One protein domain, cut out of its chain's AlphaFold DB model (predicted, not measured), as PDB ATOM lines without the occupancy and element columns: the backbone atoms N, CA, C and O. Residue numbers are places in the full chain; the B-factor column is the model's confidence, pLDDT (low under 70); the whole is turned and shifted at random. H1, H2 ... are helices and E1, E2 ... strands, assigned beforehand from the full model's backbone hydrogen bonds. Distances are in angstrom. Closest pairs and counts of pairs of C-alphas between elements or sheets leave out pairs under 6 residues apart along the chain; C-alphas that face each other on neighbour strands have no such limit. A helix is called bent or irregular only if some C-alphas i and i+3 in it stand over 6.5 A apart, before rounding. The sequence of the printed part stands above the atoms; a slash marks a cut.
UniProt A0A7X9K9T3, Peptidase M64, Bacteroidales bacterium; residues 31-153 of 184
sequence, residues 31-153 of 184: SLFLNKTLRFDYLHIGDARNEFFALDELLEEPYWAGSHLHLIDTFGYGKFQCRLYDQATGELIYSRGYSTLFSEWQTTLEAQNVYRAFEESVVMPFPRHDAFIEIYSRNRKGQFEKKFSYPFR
ATOM      1  N   SER A  31       1.848 113.114 -64.909       93.50
ATOM      2  CA  SER A  31       2.148 114.516 -64.593       93.50
ATOM      3  C   SER A  31       1.074 115.490 -65.083       93.50
ATOM      4  O   SER A  31       0.885 116.534 -64.464       93.50
ATOM      5  N   LEU A  32       0.342 115.138 -66.143       95.75
ATOM      6  CA  LEU A  32      -0.653 116.001 -66.789       95.75
ATOM      7  C   LEU A  32      -2.094 115.631 -66.410       95.75
ATOM      8  O   LEU A  32      -2.954 116.507 -66.299       95.75
ATOM      9  N   PHE A  33      -2.361 114.346 -66.176       97.25
ATOM     10  CA  PHE A  33      -3.707 113.787 -66.093       97.25
ATOM     11  C   PHE A  33      -3.926 112.921 -64.849       97.25
ATOM     12  O   PHE A  33      -3.004 112.340 -64.269       97.25
ATOM     13  N   LEU A  34      -5.188 112.845 -64.438       95.69
ATOM     14  CA  LEU A  34      -5.711 111.808 -63.558       95.69
ATOM     15  C   LEU A  34      -6.167 110.621 -64.414       95.69
ATOM     16  O   LEU A  34      -6.629 110.812 -65.537       95.69
ATOM     17  N   ASN A  35      -6.106 109.403 -63.868       94.19
ATOM     18  CA  ASN A  35      -6.663 108.207 -64.513       94.19
ATOM     19  C   ASN A  35      -8.202 108.185 -64.414       94.19
ATOM     20  O   ASN A  35      -8.797 107.347 -63.740       94.19
ATOM     21  N   LYS A  36      -8.821 109.196 -65.017       95.06
ATOM     22  CA  LYS A  36     -10.253 109.477 -65.097       95.06
ATOM     23  C   LYS A  36     -10.531 110.079 -66.468       95.06
ATOM     24  O   LYS A  36      -9.622 110.611 -67.108       95.06
ATOM     25  N   THR A  37     -11.783 110.056 -66.890       96.44
ATOM     26  CA  THR A  37     -12.199 110.660 -68.155       96.44
ATOM     27  C   THR A  37     -12.918 111.973 -67.899       96.44
ATOM     28  O   THR A  37     -13.827 112.040 -67.075       96.44
ATOM     29  N   LEU A  38     -12.522 113.013 -68.627       97.81
ATOM     30  CA  LEU A  38     -13.330 114.199 -68.849       97.81
ATOM     31  C   LEU A  38     -14.156 113.972 -70.115       97.81
ATOM     32  O   LEU A  38     -13.613 113.932 -71.223       97.81
ATOM     33  N   ARG A  39     -15.466 113.826 -69.948       97.50
ATOM     34  CA  ARG A  39     -16.423 113.745 -71.048       97.50
ATOM     35  C   ARG A  39     -17.033 115.124 -71.284       97.50
ATOM     36  O   ARG A  39     -17.529 115.755 -70.354       97.50
ATOM     37  N   PHE A  40     -16.960 115.581 -72.527       97.94
ATOM     38  CA  PHE A  40     -17.518 116.843 -73.001       97.94
ATOM     39  C   PHE A  40     -18.653 116.533 -73.973       97.94
ATOM     40  O   PHE A  40     -18.405 116.102 -75.104       97.94
ATOM     41  N   ASP A  41     -19.876 116.754 -73.502       97.94
ATOM     42  CA  ASP A  41     -21.095 116.641 -74.292       97.94
ATOM     43  C   ASP A  41     -21.453 118.026 -74.837       97.94
ATOM     44  O   ASP A  41     -21.417 119.038 -74.123       97.94
ATOM     45  N   TYR A  42     -21.746 118.094 -76.131       98.38
ATOM     46  CA  TYR A  42     -22.021 119.345 -76.821       98.38
ATOM     47  C   TYR A  42     -23.055 119.170 -77.926       98.38
ATOM     48  O   TYR A  42     -23.231 118.096 -78.497       98.38
ATOM     49  N   LEU A  43     -23.710 120.276 -78.269       98.62
ATOM     50  CA  LEU A  43     -24.589 120.356 -79.423       98.62
ATOM     51  C   LEU A  43     -23.806 120.852 -80.636       98.62
ATOM     52  O   LEU A  43     -23.230 121.947 -80.610       98.62
ATOM     53  N   HIS A  44     -23.824 120.071 -81.715       98.38
ATOM     54  CA  HIS A  44     -23.340 120.463 -83.035       98.38
ATOM     55  C   HIS A  44     -24.516 120.956 -83.876       98.38
ATOM     56  O   HIS A  44     -25.401 120.190 -84.258       98.38
ATOM     57  N   ILE A  45     -24.558 122.263 -84.115       98.56
ATOM     58  CA  ILE A  45     -25.721 122.951 -84.677       98.56
ATOM     59  C   ILE A  45     -25.343 123.586 -86.007       98.56
ATOM     60  O   ILE A  45     -24.300 124.226 -86.115       98.56
ATOM     61  N   GLY A  46     -26.200 123.487 -87.017       98.25
ATOM     62  CA  GLY A  46     -25.964 124.193 -88.269       98.25
ATOM     63  C   GLY A  46     -26.806 123.722 -89.438       98.25
ATOM     64  O   GLY A  46     -27.835 123.073 -89.266       98.25
ATOM     65  N   ASP A  47     -26.333 124.085 -90.624       98.44
ATOM     66  CA  ASP A  47     -26.902 123.780 -91.936       98.44
ATOM     67  C   ASP A  47     -25.764 123.335 -92.887       98.44
ATOM     68  O   ASP A  47     -24.646 123.045 -92.454       98.44
ATOM     69  N   ALA A  48     -26.006 123.293 -94.199       97.69
ATOM     70  CA  ALA A  48     -25.003 122.891 -95.194       97.69
ATOM     71  C   ALA A  48     -23.775 123.827 -95.297       97.69
ATOM     72  O   ALA A  48     -22.801 123.497 -95.980       97.69
ATOM     73  N   ARG A  49     -23.820 125.030 -94.710       95.88
ATOM     74  CA  ARG A  49     -22.780 126.070 -94.846       95.88
ATOM     75  C   ARG A  49     -22.229 126.561 -93.514       95.88
ATOM     76  O   ARG A  49     -21.107 127.061 -93.491       95.88
ATOM     77  N   ASN A  50     -23.003 126.438 -92.447       96.88
ATOM     78  CA  ASN A  50     -22.712 126.980 -91.135       96.88
ATOM     79  C   ASN A  50     -22.619 125.852 -90.111       96.88
ATOM     80  O   ASN A  50     -23.333 124.854 -90.197       96.88
ATOM     81  N   GLU A  51     -21.753 126.040 -89.123       97.19
ATOM     82  CA  GLU A  51     -21.626 125.153 -87.975       97.19
ATOM     83  C   GLU A  51     -21.354 125.973 -86.714       97.19
ATOM     84  O   GLU A  51     -20.622 126.966 -86.740       97.19
ATOM     85  N   PHE A  52     -21.949 125.533 -85.617       97.62
ATOM     86  CA  PHE A  52     -21.873 126.125 -84.295       97.62
ATOM     87  C   PHE A  52     -21.785 125.002 -83.267       97.62
ATOM     88  O   PHE A  52     -22.305 123.906 -83.474       97.62
ATOM     89  N   PHE A  53     -21.136 125.299 -82.150       98.31
ATOM     90  CA  PHE A  53     -20.918 124.363 -81.059       98.31
ATOM     91  C   PHE A  53     -21.396 125.026 -79.774       98.31
ATOM     92  O   PHE A  53     -21.035 126.177 -79.508       98.31
ATOM     93  N   ALA A  54     -22.195 124.317 -78.988       98.00
ATOM     94  CA  ALA A  54     -22.642 124.775 -77.679       98.00
ATOM     95  C   ALA A  54     -22.374 123.682 -76.647       98.00
ATOM     96  O   ALA A  54     -22.703 122.527 -76.894       98.00
ATOM     97  N   LEU A  55     -21.777 124.049 -75.511       97.56
ATOM     98  CA  LEU A  55     -21.630 123.132 -74.381       97.56
ATOM     99  C   LEU A  55     -23.019 122.673 -73.922       97.56
ATOM    100  O   LEU A  55     -23.896 123.514 -73.726       97.56
ATOM    101  N   ASP A  56     -23.169 121.367 -73.723       96.81
ATOM    102  CA  ASP A  56     -24.325 120.775 -73.055       96.81
ATOM    103  C   ASP A  56     -23.947 120.382 -71.620       96.81
ATOM    104  O   ASP A  56     -24.403 121.001 -70.657       96.81
ATOM    105  N   GLU A  57     -23.013 119.437 -71.461       95.88
ATOM    106  CA  GLU A  57     -22.622 118.924 -70.147       95.88
ATOM    107  C   GLU A  57     -21.136 118.529 -70.069       95.88
ATOM    108  O   GLU A  57     -20.504 118.130 -71.048       95.88
ATOM    109  N   LEU A  58     -20.577 118.626 -68.859       97.25
ATOM    110  CA  LEU A  58     -19.272 118.078 -68.498       97.25
ATOM    111  C   LEU A  58     -19.451 116.950 -67.490       97.25
ATOM    112  O   LEU A  58     -20.108 117.141 -66.464       97.25
ATOM    113  N   LEU A  59     -18.818 115.806 -67.743       95.62
ATOM    114  CA  LEU A  59     -18.840 114.672 -66.828       95.62
ATOM    115  C   LEU A  59     -17.431 114.201 -66.475       95.62
ATOM    116  O   LEU A  59     -16.521 114.202 -67.304       95.62
ATOM    117  N   GLU A  60     -17.283 113.760 -65.232       95.56
ATOM    118  CA  GLU A  60     -16.124 113.021 -64.746       95.56
ATOM    119  C   GLU A  60     -16.487 111.534 -64.671       95.56
ATOM    120  O   GLU A  60     -17.332 111.129 -63.870       95.56
ATOM    121  N   GLU A  61     -15.835 110.708 -65.487       93.44
ATOM    122  CA  GLU A  61     -16.004 109.254 -65.451       93.44
ATOM    123  C   GLU A  61     -14.788 108.593 -64.771       93.44
ATOM    124  O   GLU A  61     -13.658 109.080 -64.889       93.44
ATOM    125  N   PRO A  62     -14.984 107.484 -64.036       90.94
ATOM    126  CA  PRO A  62     -14.005 107.001 -63.060       90.94
ATOM    127  C   PRO A  62     -12.718 106.411 -63.647       90.94
ATOM    128  O   PRO A  62     -11.761 106.245 -62.895       90.94
ATOM    129  N   TYR A  63     -12.686 106.080 -64.939       90.31
ATOM    130  CA  TYR A  63     -11.551 105.413 -65.578       90.31
ATOM    131  C   TYR A  63     -11.245 106.054 -66.927       90.31
ATOM    132  O   TYR A  63     -12.176 106.396 -67.659       90.31
ATOM    133  N   TRP A  64      -9.961 106.181 -67.265       94.25
ATOM    134  CA  TRP A  64      -9.511 106.506 -68.616       94.25
ATOM    135  C   TRP A  64      -9.111 105.220 -69.344       94.25
ATOM    136  O   TRP A  64      -8.224 104.501 -68.900       94.25
ATOM    137  N   ALA A  65      -9.774 104.928 -70.464       91.94
ATOM    138  CA  ALA A  65      -9.499 103.743 -71.288       91.94
ATOM    139  C   ALA A  65      -8.651 104.057 -72.538       91.94
ATOM    140  O   ALA A  65      -8.403 103.194 -73.377       91.94
ATOM    141  N   GLY A  66      -8.242 105.317 -72.719       92.00
ATOM    142  CA  GLY A  66      -7.431 105.725 -73.864       92.00
ATOM    143  C   GLY A  66      -5.928 105.545 -73.637       92.00
ATOM    144  O   GLY A  66      -5.464 105.028 -72.628       92.00
ATOM    145  N   SER A  67      -5.122 106.004 -74.597       90.81
ATOM    146  CA  SER A  67      -3.665 105.849 -74.517       90.81
ATOM    147  C   SER A  67      -3.044 106.701 -73.406       90.81
ATOM    148  O   SER A  67      -3.333 107.891 -73.306       90.81
ATOM    149  N   HIS A  68      -2.122 106.110 -72.640       91.69
ATOM    150  CA  HIS A  68      -1.229 106.830 -71.717       91.69
ATOM    151  C   HIS A  68       0.090 107.255 -72.393       91.69
ATOM    152  O   HIS A  68       0.902 107.946 -71.791       91.69
ATOM    153  N   LEU A  69       0.326 106.816 -73.636       89.56
ATOM    154  CA  LEU A  69       1.591 107.022 -74.351       89.56
ATOM    155  C   LEU A  69       1.437 108.030 -75.494       89.56
ATOM    156  O   LEU A  69       2.254 108.929 -75.659       89.56
ATOM    157  N   HIS A  70       0.376 107.892 -76.290       90.94
ATOM    158  CA  HIS A  70       0.123 108.717 -77.471       90.94
ATOM    159  C   HIS A  70      -0.977 109.740 -77.189       90.94
ATOM    160  O   HIS A  70      -2.095 109.635 -77.692       90.94
ATOM    161  N   LEU A  71      -0.638 110.727 -76.360       94.69
ATOM    162  CA  LEU A  71      -1.538 111.806 -75.947       94.69
ATOM    163  C   LEU A  71      -1.886 112.767 -77.092       94.69
ATOM    164  O   LEU A  71      -3.006 113.267 -77.169       94.69
ATOM    165  N   ILE A  72      -0.934 113.010 -77.996       96.50
ATOM    166  CA  ILE A  72      -1.103 113.908 -79.141       96.50
ATOM    167  C   ILE A  72      -1.351 113.087 -80.405       96.50
ATOM    168  O   ILE A  72      -0.574 112.199 -80.755       96.50
ATOM    169  N   ASP A  73      -2.438 113.392 -81.107       93.25
ATOM    170  CA  ASP A  73      -2.734 112.826 -82.420       93.25
ATOM    171  C   ASP A  73      -1.781 113.371 -83.488       93.25
ATOM    172  O   ASP A  73      -1.816 114.555 -83.829       93.25
ATOM    173  N   THR A  74      -0.955 112.486 -84.041       93.00
ATOM    174  CA  THR A  74      -0.022 112.784 -85.134       93.00
ATOM    175  C   THR A  74      -0.564 112.402 -86.509       93.00
ATOM    176  O   THR A  74      -0.021 112.849 -87.518       93.00
ATOM    177  N   PHE A  75      -1.636 111.609 -86.576       92.25
ATOM    178  CA  PHE A  75      -2.261 111.218 -87.839       92.25
ATOM    179  C   PHE A  75      -3.161 112.325 -88.370       92.25
ATOM    180  O   PHE A  75      -3.261 112.525 -89.581       92.25
ATOM    181  N   GLY A  76      -3.821 113.042 -87.453       89.62
ATOM    182  CA  GLY A  76      -4.741 114.115 -87.799       89.62
ATOM    183  C   GLY A  76      -5.857 113.607 -88.704       89.62
ATOM    184  O   GLY A  76      -6.140 114.233 -89.722       89.62
ATOM    185  N   TYR A  77      -6.446 112.457 -88.375       93.94
ATOM    186  CA  TYR A  77      -7.602 111.915 -89.085       93.94
ATOM    187  C   TYR A  77      -8.900 112.612 -88.666       93.94
ATOM    188  O   TYR A  77      -8.927 113.403 -87.728       93.94
ATOM    189  N   GLY A  78      -9.974 112.345 -89.406       96.12
ATOM    190  CA  GLY A  78     -11.294 112.896 -89.115       96.12
ATOM    191  C   GLY A  78     -11.548 114.293 -89.685       96.12
ATOM    192  O   GLY A  78     -10.645 115.019 -90.136       96.12
ATOM    193  N   LYS A  79     -12.834 114.647 -89.697       97.44
ATOM    194  CA  LYS A  79     -13.335 115.972 -90.076       97.44
ATOM    195  C   LYS A  79     -13.130 116.990 -88.952       97.44
ATOM    196  O   LYS A  79     -12.895 118.164 -89.248       97.44
ATOM    197  N   PHE A  80     -13.156 116.528 -87.706       98.25
ATOM    198  CA  PHE A  80     -13.003 117.337 -86.505       98.25
ATOM    199  C   PHE A  80     -11.838 116.845 -85.659       98.25
ATOM    200  O   PHE A  80     -11.326 115.742 -85.847       98.25
ATOM    201  N   GLN A  81     -11.410 117.687 -84.727       98.19
ATOM    202  CA  GLN A  81     -10.405 117.333 -83.740       98.19
ATOM    203  C   GLN A  81     -10.720 118.028 -82.419       98.19
ATOM    204  O   GLN A  81     -10.954 119.237 -82.402       98.19
ATOM    205  N   CYS A  82     -10.706 117.274 -81.321       98.25
ATOM    206  CA  CYS A  82     -10.706 117.843 -79.982       98.25
ATOM    207  C   CYS A  82      -9.257 118.045 -79.537       98.25
ATOM    208  O   CYS A  82      -8.366 117.242 -79.851       98.25
ATOM    209  N   ARG A  83      -9.010 119.156 -78.853       98.56
ATOM    210  CA  ARG A  83      -7.710 119.504 -78.288       98.56
ATOM    211  C   ARG A  83      -7.893 120.007 -76.873       98.56
ATOM    212  O   ARG A  83      -8.853 120.720 -76.591       98.56
ATOM    213  N   LEU A  84      -6.938 119.660 -76.027       98.56
ATOM    214  CA  LEU A  84      -6.860 120.139 -74.663       98.56
ATOM    215  C   LEU A  84      -5.540 120.877 -74.484       98.56
ATOM    216  O   LEU A  84      -4.475 120.309 -74.741       98.56
ATOM    217  N   TYR A  85      -5.626 122.132 -74.066       98.56
ATOM    218  CA  TYR A  85      -4.465 122.972 -73.792       98.56
ATOM    219  C   TYR A  85      -4.378 123.266 -72.302       98.56
ATOM    220  O   TYR A  85      -5.380 123.669 -71.715       98.56
ATOM    221  N   ASP A  86      -3.200 123.111 -71.702       98.06
ATOM    222  CA  ASP A  86      -2.969 123.567 -70.331       98.06
ATOM    223  C   ASP A  86      -3.149 125.089 -70.261       98.06
ATOM    224  O   ASP A  86      -2.606 125.833 -71.082       98.06
ATOM    225  N   GLN A  87      -3.944 125.570 -69.305       97.69
ATOM    226  CA  GLN A  87      -4.279 126.989 -69.239       97.69
ATOM    227  C   GLN A  87      -3.095 127.855 -68.780       97.69
ATOM    228  O   GLN A  87      -3.014 129.023 -69.163       97.69
ATOM    229  N   ALA A  88      -2.202 127.324 -67.943       97.00
ATOM    230  CA  ALA A  88      -1.098 128.089 -67.375       97.00
ATOM    231  C   ALA A  88       0.057 128.248 -68.373       97.00
ATOM    232  O   ALA A  88       0.655 129.323 -68.451       97.00
ATOM    233  N   THR A  89       0.364 127.199 -69.137       96.81
ATOM    234  CA  THR A  89       1.491 127.177 -70.080       96.81
ATOM    235  C   THR A  89       1.074 127.441 -71.526       96.81
ATOM    236  O   THR A  89       1.896 127.888 -72.326       96.81
ATOM    237  N   GLY A  90      -0.188 127.182 -71.880       96.25
ATOM    238  CA  GLY A  90      -0.670 127.201 -73.263       96.25
ATOM    239  C   GLY A  90      -0.221 125.991 -74.091       96.25
ATOM    240  O   GLY A  90      -0.375 125.996 -75.314       96.25
ATOM    241  N   GLU A  91       0.356 124.966 -73.462       96.88
ATOM    242  CA  GLU A  91       0.841 123.764 -74.137       96.88
ATOM    243  C   GLU A  91      -0.314 122.842 -74.547       96.88
ATOM    244  O   GLU A  91      -1.268 122.648 -73.797       96.88
ATOM    245  N   LEU A  92      -0.223 122.240 -75.739       97.62
ATOM    246  CA  LEU A  92      -1.140 121.181 -76.159       97.62
ATOM    247  C   LEU A  92      -0.806 119.896 -75.395       97.62
ATOM    248  O   LEU A  92       0.235 119.294 -75.643       97.62
ATOM    249  N   ILE A  93      -1.712 119.450 -74.528       97.50
ATOM    250  CA  ILE A  93      -1.497 118.286 -73.655       97.50
ATOM    251  C   ILE A  93      -2.265 117.038 -74.106       97.50
ATOM    252  O   ILE A  93      -1.888 115.925 -73.748       97.50
ATOM    253  N   TYR A  94      -3.312 117.191 -74.925       98.19
ATOM    254  CA  TYR A  94      -4.042 116.071 -75.529       98.19
ATOM    255  C   TYR A  94      -4.690 116.461 -76.862       98.19
ATOM    256  O   TYR A  94      -5.165 117.590 -77.022       98.19
ATOM    257  N   SER A  95      -4.763 115.529 -77.819       98.00
ATOM    258  CA  SER A  95      -5.605 115.693 -79.008       98.00
ATOM    259  C   SER A  95      -6.113 114.379 -79.608       98.00
ATOM    260  O   SER A  95      -5.448 113.333 -79.570       98.00
ATOM    261  N   ARG A  96      -7.302 114.442 -80.225       97.62
ATOM    262  CA  ARG A  96      -7.894 113.321 -80.968       97.62
ATOM    263  C   ARG A  96      -8.783 113.768 -82.122       97.62
ATOM    264  O   ARG A  96      -9.661 114.609 -81.950       97.62
ATOM    265  N   GLY A  97      -8.534 113.211 -83.306       97.69
ATOM    266  CA  GLY A  97      -9.390 113.366 -84.479       97.69
ATOM    267  C   GLY A  97     -10.639 112.482 -84.436       97.69
ATOM    268  O   GLY A  97     -10.586 111.358 -83.940       97.69
ATOM    269  N   TYR A  98     -11.755 112.977 -84.973       97.75
ATOM    270  CA  TYR A  98     -13.024 112.247 -85.067       97.75
ATOM    271  C   TYR A  98     -13.895 112.759 -86.230       97.75
ATOM    272  O   TYR A  98     -13.573 113.748 -86.900       97.75
ATOM    273  N   SER A  99     -14.997 112.060 -86.498       97.38
ATOM    274  CA  SER A  99     -16.033 112.442 -87.464       97.38
ATOM    275  C   SER A  99     -17.401 112.286 -86.807       97.38
ATOM    276  O   SER A  99     -17.538 111.489 -85.884       97.38
ATOM    277  N   THR A 100     -18.389 113.042 -87.278       97.69
ATOM    278  CA  THR A 100     -19.724 113.096 -86.666       97.69
ATOM    279  C   THR A 100     -20.818 112.832 -87.687       97.69
ATOM    280  O   THR A 100     -20.646 113.123 -88.879       97.69
ATOM    281  N   LEU A 101     -21.978 112.370 -87.210       98.19
ATOM    282  CA  LEU A 101     -23.179 112.256 -88.041       98.19
ATOM    283  C   LEU A 101     -23.622 113.619 -88.572       98.19
ATOM    284  O   LEU A 101     -24.069 113.702 -89.715       98.19
ATOM    285  N   PHE A 102     -23.429 114.696 -87.802       98.25
ATOM    286  CA  PHE A 102     -23.673 116.053 -88.287       98.25
ATOM    287  C   PHE A 102     -22.914 116.336 -89.592       98.25
ATOM    288  O   PHE A 102     -23.507 116.831 -90.547       98.25
ATOM    289  N   SER A 103     -21.628 115.973 -89.688       96.31
ATOM    290  CA  SER A 103     -20.852 116.222 -90.912       96.31
ATOM    291  C   SER A 103     -21.294 115.400 -92.118       96.31
ATOM    292  O   SER A 103     -21.152 115.863 -93.250       96.31
ATOM    293  N   GLU A 104     -21.851 114.211 -91.897       97.69
ATOM    294  CA  GLU A 104     -22.482 113.430 -92.961       97.69
ATOM    295  C   GLU A 104     -23.790 114.103 -93.389       97.69
ATOM    296  O   GLU A 104     -23.990 114.391 -94.573       97.69
ATOM    297  N   TRP A 105     -24.643 114.454 -92.420       98.44
ATOM    298  CA  TRP A 105     -25.914 115.138 -92.646       98.44
ATOM    299  C   TRP A 105     -25.750 116.479 -93.373       98.44
ATOM    300  O   TRP A 105     -26.535 116.784 -94.274       98.44
ATOM    301  N   GLN A 106     -24.696 117.246 -93.077       97.00
ATOM    302  CA  GLN A 106     -24.385 118.515 -93.748       97.00
ATOM    303  C   GLN A 106     -24.234 118.388 -95.271       97.00
ATOM    304  O   GLN A 106     -24.357 119.383 -95.988       97.00
ATOM    305  N   THR A 107     -23.967 117.186 -95.786       96.12
ATOM    306  CA  THR A 107     -23.827 116.933 -97.229       96.12
ATOM    307  C   THR A 107     -25.144 116.587 -97.928       96.12
ATOM    308  O   THR A 107     -25.174 116.418 -99.148       96.12
ATOM    309  N   THR A 108     -26.247 116.501 -97.183       98.38
ATOM    310  CA  THR A 108     -27.567 116.138 -97.711       98.38
ATOM    311  C   THR A 108     -28.302 117.331 -98.333       98.38
ATOM    312  O   THR A 108     -27.963 118.497 -98.122       98.38
ATOM    313  N   LEU A 109     -29.363 117.049 -99.100       98.25
ATOM    314  CA  LEU A 109     -30.264 118.090 -99.613       98.25
ATOM    315  C   LEU A 109     -31.067 118.771 -98.494       98.25
ATOM    316  O   LEU A 109     -31.421 119.941 -98.628       98.25
ATOM    317  N   GLU A 110     -31.350 118.063 -97.394       98.19
ATOM    318  CA  GLU A 110     -32.102 118.623 -96.265       98.19
ATOM    319  C   GLU A 110     -31.337 119.795 -95.636       98.19
ATOM    320  O   GLU A 110     -31.901 120.876 -95.462       98.19
ATOM    321  N   ALA A 111     -30.031 119.622 -95.404       98.12
ATOM    322  CA  ALA A 111     -29.167 120.632 -94.792       98.12
ATOM    323  C   ALA A 111     -29.099 121.953 -95.581       98.12
ATOM    324  O   ALA A 111     -28.681 122.973 -95.044       98.12
ATOM    325  N   GLN A 112     -29.519 121.981 -96.850       98.19
ATOM    326  CA  GLN A 112     -29.581 123.221 -97.633       98.19
ATOM    327  C   GLN A 112     -30.725 124.147 -97.201       98.19
ATOM    328  O   GLN A 112     -30.708 125.325 -97.550       98.19
ATOM    329  N   ASN A 113     -31.719 123.618 -96.482       97.94
ATOM    330  CA  ASN A 113     -32.989 124.296 -96.238       97.94
ATOM    331  C   ASN A 113     -33.339 124.439 -94.752       97.94
ATOM    332  O   ASN A 113     -34.217 125.234 -94.421       97.94
ATOM    333  N   VAL A 114     -32.698 123.677 -93.860       98.06
ATOM    334  CA  VAL A 114     -33.035 123.669 -92.431       98.06
ATOM    335  C   VAL A 114     -31.794 123.643 -91.550       98.06
ATOM    336  O   VAL A 114     -30.765 123.083 -91.919       98.06
ATOM    337  N   TYR A 115     -31.941 124.210 -90.353       98.12
ATOM    338  CA  TYR A 115     -30.990 124.036 -89.263       98.12
ATOM    339  C   TYR A 115     -31.348 122.796 -88.448       98.12
ATOM    340  O   TYR A 115     -32.522 122.558 -88.150       98.12
ATOM    341  N   ARG A 116     -30.334 122.033 -88.046       98.31
ATOM    342  CA  ARG A 116     -30.461 120.926 -87.093       98.31
ATOM    343  C   ARG A 116     -29.427 121.055 -85.986       98.31
ATOM    344  O   ARG A 116     -28.409 121.721 -86.156       98.31
ATOM    345  N   ALA A 117     -29.725 120.408 -84.867       98.31
ATOM    346  CA  ALA A 117     -28.831 120.231 -83.737       98.31
ATOM    347  C   ALA A 117     -28.637 118.727 -83.519       98.31
ATOM    348  O   ALA A 117     -29.616 117.981 -83.535       98.31
ATOM    349  N   PHE A 118     -27.388 118.312 -83.357       98.62
ATOM    350  CA  PHE A 118     -26.985 116.941 -83.066       98.62
ATOM    351  C   PHE A 118     -26.271 116.924 -81.720       98.62
ATOM    352  O   PHE A 118     -25.465 117.810 -81.445       98.62
ATOM    353  N   GLU A 119     -26.583 115.937 -80.891       98.31
ATOM    354  CA  GLU A 119     -25.857 115.673 -79.650       98.31
ATOM    355  C   GLU A 119     -24.575 114.911 -79.981       98.31
ATOM    356  O   GLU A 119     -24.604 113.909 -80.697       98.31
ATOM    357  N   GLU A 120     -23.452 115.392 -79.467       98.19
ATOM    358  CA  GLU A 120     -22.139 114.804 -79.684       98.19
ATOM    359  C   GLU A 120     -21.400 114.692 -78.348       98.19
ATOM    360  O   GLU A 120     -21.527 115.546 -77.469       98.19
ATOM    361  N   SER A 121     -20.586 113.648 -78.214       97.56
ATOM    362  CA  SER A 121     -19.768 113.394 -77.028       97.56
ATOM    363  C   SER A 121     -18.328 113.145 -77.441       97.56
ATOM    364  O   SER A 121     -18.053 112.279 -78.272       97.56
ATOM    365  N   VAL A 122     -17.388 113.847 -76.813       97.88
ATOM    366  CA  VAL A 122     -15.961 113.514 -76.898       97.88
ATOM    367  C   VAL A 122     -15.390 113.284 -75.510       97.88
ATOM    368  O   VAL A 122     -15.798 113.908 -74.532       97.88
ATOM    369  N   VAL A 123     -14.418 112.383 -75.432       97.44
ATOM    370  CA  VAL A 123     -13.744 112.014 -74.186       97.44
ATOM    371  C   VAL A 123     -12.264 112.361 -74.256       97.44
ATOM    372  O   VAL A 123     -11.623 112.228 -75.301       97.44
ATOM    373  N   MET A 124     -11.729 112.831 -73.138       97.94
ATOM    374  CA  MET A 124     -10.333 113.219 -72.949       97.94
ATOM    375  C   MET A 124      -9.861 112.696 -71.587       97.94
ATOM    376  O   MET A 124     -10.690 112.514 -70.691       97.94
ATOM    377  N   PRO A 125      -8.554 112.473 -71.375       97.44
ATOM    378  CA  PRO A 125      -8.058 112.209 -70.033       97.44
ATOM    379  C   PRO A 125      -8.295 113.441 -69.151       97.44
ATOM    380  O   PRO A 125      -8.156 114.582 -69.597       97.44
ATOM    381  N   PHE A 126      -8.687 113.220 -67.899       97.88
ATOM    382  CA  PHE A 126      -9.064 114.300 -66.993       97.88
ATOM    383  C   PHE A 126      -7.819 115.096 -66.555       97.88
ATOM    384  O   PHE A 126      -6.924 114.511 -65.935       97.88
ATOM    385  N   PRO A 127      -7.710 116.405 -66.853       97.75
ATOM    386  CA  PRO A 127      -6.497 117.169 -66.573       97.75
ATOM    387  C   PRO A 127      -6.332 117.452 -65.078       97.75
ATOM    388  O   PRO A 127      -7.302 117.612 -64.337       97.75
ATOM    389  N   ARG A 128      -5.080 117.532 -64.618       96.94
ATOM    390  CA  ARG A 128      -4.755 117.915 -63.231       96.94
ATOM    391  C   ARG A 128      -4.895 119.410 -62.970       96.94
ATOM    392  O   ARG A 128      -5.027 119.817 -61.815       96.94
ATOM    393  N   HIS A 129      -4.827 120.213 -64.025       97.00
ATOM    394  CA  HIS A 129      -4.881 121.668 -63.977       97.00
ATOM    395  C   HIS A 129      -5.948 122.195 -64.934       97.00
ATOM    396  O   HIS A 129      -6.422 121.476 -65.814       97.00
ATOM    397  N   ASP A 130      -6.356 123.444 -64.715       98.44
ATOM    398  CA  ASP A 130      -7.316 124.118 -65.584       98.44
ATOM    399  C   ASP A 130      -6.821 124.114 -67.034       98.44
ATOM    400  O   ASP A 130      -5.620 124.207 -67.304       98.44
ATOM    401  N   ALA A 131      -7.754 124.004 -67.973       98.50
ATOM    402  CA  ALA A 131      -7.431 123.762 -69.368       98.50
ATOM    403  C   ALA A 131      -8.432 124.437 -70.308       98.50
ATOM    404  O   ALA A 131      -9.563 124.738 -69.936       98.50
ATOM    405  N   PHE A 132      -8.041 124.627 -71.565       98.62
ATOM    406  CA  PHE A 132      -8.973 124.975 -72.634       98.62
ATOM    407  C   PHE A 132      -9.358 123.727 -73.419       98.62
ATOM    408  O   PHE A 132      -8.498 123.084 -74.025       98.62
ATOM    409  N   ILE A 133     -10.656 123.421 -73.439       98.69
ATOM    410  CA  ILE A 133     -11.240 122.433 -74.349       98.69
ATOM    411  C   ILE A 133     -11.524 123.148 -75.665       98.69
ATOM    412  O   ILE A 133     -12.313 124.094 -75.700       98.69
ATOM    413  N   GLU A 134     -10.906 122.704 -76.754       98.75
ATOM    414  CA  GLU A 134     -11.089 123.307 -78.070       98.75
ATOM    415  C   GLU A 134     -11.547 122.281 -79.105       98.75
ATOM    416  O   GLU A 134     -11.002 121.179 -79.202       98.75
ATOM    417  N   ILE A 135     -12.524 122.676 -79.926       98.62
ATOM    418  CA  ILE A 135     -12.972 121.896 -81.083       98.62
ATOM    419  C   ILE A 135     -12.523 122.594 -82.361       98.62
ATOM    420  O   ILE A 135     -12.748 123.792 -82.575       98.62
ATOM    421  N   TYR A 136     -11.887 121.810 -83.222       98.56
ATOM    422  CA  TYR A 136     -11.424 122.215 -84.536       98.56
ATOM    423  C   TYR A 136     -12.225 121.498 -85.616       98.56
ATOM    424  O   TYR A 136     -12.481 120.301 -85.514       98.56
ATOM    425  N   SER A 137     -12.543 122.217 -86.688       98.12
ATOM    426  CA  SER A 137     -13.186 121.681 -87.890       98.12
ATOM    427  C   SER A 137     -12.273 121.863 -89.090       98.12
ATOM    428  O   SER A 137     -11.555 122.861 -89.208       98.12
ATOM    429  N   ARG A 138     -12.266 120.883 -89.991       95.88
ATOM    430  CA  ARG A 138     -11.432 120.914 -91.188       95.88
ATOM    431  C   ARG A 138     -12.103 121.703 -92.307       95.88
ATOM    432  O   ARG A 138     -13.177 121.334 -92.787       95.88
ATOM    433  N   ASN A 139     -11.436 122.739 -92.801       93.56
ATOM    434  CA  ASN A 139     -11.902 123.505 -93.952       93.56
ATOM    435  C   ASN A 139     -11.752 122.720 -95.275       93.56
ATOM    436  O   ASN A 139     -11.204 121.617 -95.327       93.56
ATOM    437  N   ARG A 140     -12.215 123.306 -96.388       89.00
ATOM    438  CA  ARG A 140     -12.135 122.685 -97.728       89.00
ATOM    439  C   ARG A 140     -10.703 122.454 -98.234       89.00
ATOM    440  O   ARG A 140     -10.517 121.653 -99.139       89.00
ATOM    441  N   LYS A 141      -9.703 123.135 -97.662       94.69
ATOM    442  CA  LYS A 141      -8.273 122.927 -97.958       94.69
ATOM    443  C   LYS A 141      -7.656 121.814 -97.108       94.69
ATOM    444  O   LYS A 141      -6.452 121.592 -97.171       94.69
ATOM    445  N   GLY A 142      -8.457 121.148 -96.283       93.00
ATOM    446  CA  GLY A 142      -7.987 120.090 -95.408       93.00
ATOM    447  C   GLY A 142      -7.317 120.587 -94.122       93.00
ATOM    448  O   GLY A 142      -6.749 119.772 -93.400       93.00
ATOM    449  N   GLN A 143      -7.384 121.884 -93.811       96.00
ATOM    450  CA  GLN A 143      -6.723 122.486 -92.648       96.00
ATOM    451  C   GLN A 143      -7.693 122.623 -91.473       96.00
ATOM    452  O   GLN A 143      -8.847 123.003 -91.666       96.00
ATOM    453  N   PHE A 144      -7.220 122.330 -90.263       97.62
ATOM    454  CA  PHE A 144      -8.002 122.505 -89.041       97.62
ATOM    455  C   PHE A 144      -8.090 123.979 -88.643       97.62
ATOM    456  O   PHE A 144      -7.074 124.653 -88.487       97.62
ATOM    457  N   GLU A 145      -9.310 124.445 -88.411       97.81
ATOM    458  CA  GLU A 145      -9.625 125.775 -87.901       97.81
ATOM    459  C   GLU A 145     -10.353 125.642 -86.569       97.81
ATOM    460  O   GLU A 145     -11.279 124.839 -86.447       97.81
ATOM    461  N   LYS A 146      -9.958 126.444 -85.579       98.12
ATOM    462  CA  LYS A 146     -10.649 126.480 -84.292       98.12
ATOM    463  C   LYS A 146     -12.063 127.021 -84.481       98.12
ATOM    464  O   LYS A 146     -12.227 128.100 -85.050       98.12
ATOM    465  N   LYS A 147     -13.064 126.291 -83.990       98.00
ATOM    466  CA  LYS A 147     -14.479 126.696 -84.033       98.00
ATOM    467  C   LYS A 147     -15.071 126.941 -82.652       98.00
ATOM    468  O   LYS A 147     -16.005 127.724 -82.534       98.00
ATOM    469  N   PHE A 148     -14.509 126.317 -81.621       98.44
ATOM    470  CA  PHE A 148     -14.999 126.411 -80.253       98.44
ATOM    471  C   PHE A 148     -13.838 126.389 -79.259       98.44
ATOM    472  O   PHE A 148     -12.813 125.756 -79.518       98.44
ATOM    473  N   SER A 149     -14.008 127.080 -78.134       98.38
ATOM    474  CA  SER A 149     -13.078 127.068 -77.007       98.38
ATOM    475  C   SER A 149     -13.864 127.267 -75.715       98.38
ATOM    476  O   SER A 149     -14.706 128.165 -75.643       98.38
ATOM    477  N   TYR A 150     -13.593 126.439 -74.710       98.12
ATOM    478  CA  TYR A 150     -14.224 126.502 -73.398       98.12
ATOM    479  C   TYR A 150     -13.166 126.437 -72.281       98.12
ATOM    480  O   TYR A 150     -12.345 125.516 -72.291       98.12
ATOM    481  N   PRO A 151     -13.161 127.392 -71.326       97.81
ATOM    482  CA  PRO A 151     -12.216 127.415 -70.210       97.81
ATOM    483  C   PRO A 151     -12.659 126.449 -69.100       97.81
ATOM    484  O   PRO A 151     -13.380 126.833 -68.180       97.81
ATOM    485  N   PHE A 152     -12.216 125.199 -69.181       97.81
ATOM    486  CA  PHE A 152     -12.493 124.171 -68.184       97.81
ATOM    487  C   PHE A 152     -11.735 124.431 -66.878       97.81
ATOM    488  O   PHE A 152     -10.528 124.686 -66.881       97.81
ATOM    489  N   ARG A 153     -12.443 124.309 -65.749       97.44
ATOM    490  CA  ARG A 153     -11.867 124.408 -64.405       97.44
ATOM    491  C   ARG A 153     -11.983 123.071 -63.687       97.44
ATOM    492  O   ARG A 153     -13.074 122.524 -63.569       97.44
TER     493      ARG A 153
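This is residues 31 to 153 of the 184 residues of the protein "Peptidase M64" of Bacteroidales bacterium (UniProt A0A7X9K9T3). Two twisted antiparallel sheets, E4-E3-E6-E7 and E2-E1-E5, stand partly face to face as a small sandwich, with E2 coming near E7 along one side and the bent E5 coming near E3 and E4 on the other. The short helix H1 and the loop after it lie toward one end of the long axis, and residues 62 to 79, with no named element, wrap round the outside from E2 to E3. The printed part has 123 residues, with seven named strands and one named helix in the order E1 E2 E3 E4 H1 E5 E6 E7; the class is mostly strand. The whole is compact, with a radius of gyration of the C-alphas of 14.9 A, and elongated, spanning 48 by 29 by 25 A.

The larger sheet has E4, residues 92 to 98, E3, residues 80 to 86, E6, residues 131 to 138, and E7, residues 144 to 152, in that order. E3 and E4 form a hairpin, with N 82 and O 96 at 2.9 A. E3 and E6 are antiparallel at 156 degrees, with N 83 and O 134 at 2.9 A. E6 and E7 form a hairpin, with N 133 and O 150 at 2.9 A. The other sheet has E2, residues 51 to 61, E1, residues 33 to 46, and E5, residues 116 to 127. E1 and E2 form a hairpin, with N 39 and O 59 at 2.9 A; E1 and E5 are antiparallel at 164 degrees, with N 40 and O 122 at 2.9 A. Between the sheets, the closest C-alphas of E2 and E7 are those of Phe 53 and Phe 148, 6.3 A apart, and those of E4 and E5 are Tyr 94 and Met 124, 7.4 A apart. E1 and E6 are apart. H1, residues 101 to 105, is on the sheet E2 E1 E5 at a height over the sheet of 9.1 A, and only just over E1, on which 3 of its 5 C-alphas fall. In H1 every O i to N i+4 pair is within hydrogen-bond range.

E1 begins at C-alpha 33, (-3.707, 113.787, -66.093), is 33.1 A long and bends by 88 degrees at residue 36. E2 is 28.1 A long and bends by 54 degrees at residue 56. E5 is 31.8 A long and bends by 58 degrees at residue 124. E6 is 22.4 A long. E7 is 21.4 A long, bends by 62 degrees at residue 147 and ends at C-alpha 152, (-12.493, 124.171, -68.184). E3, E4 and H1 are shorter.

The two C-alphas farthest apart are those of Ser 31 and Asn 113, 48.3 A. The printed part has no cut. The link from E2 to E3, 18 residues, is long. The mean pLDDT of the printed part is 96.7, and no printed residue is under 70.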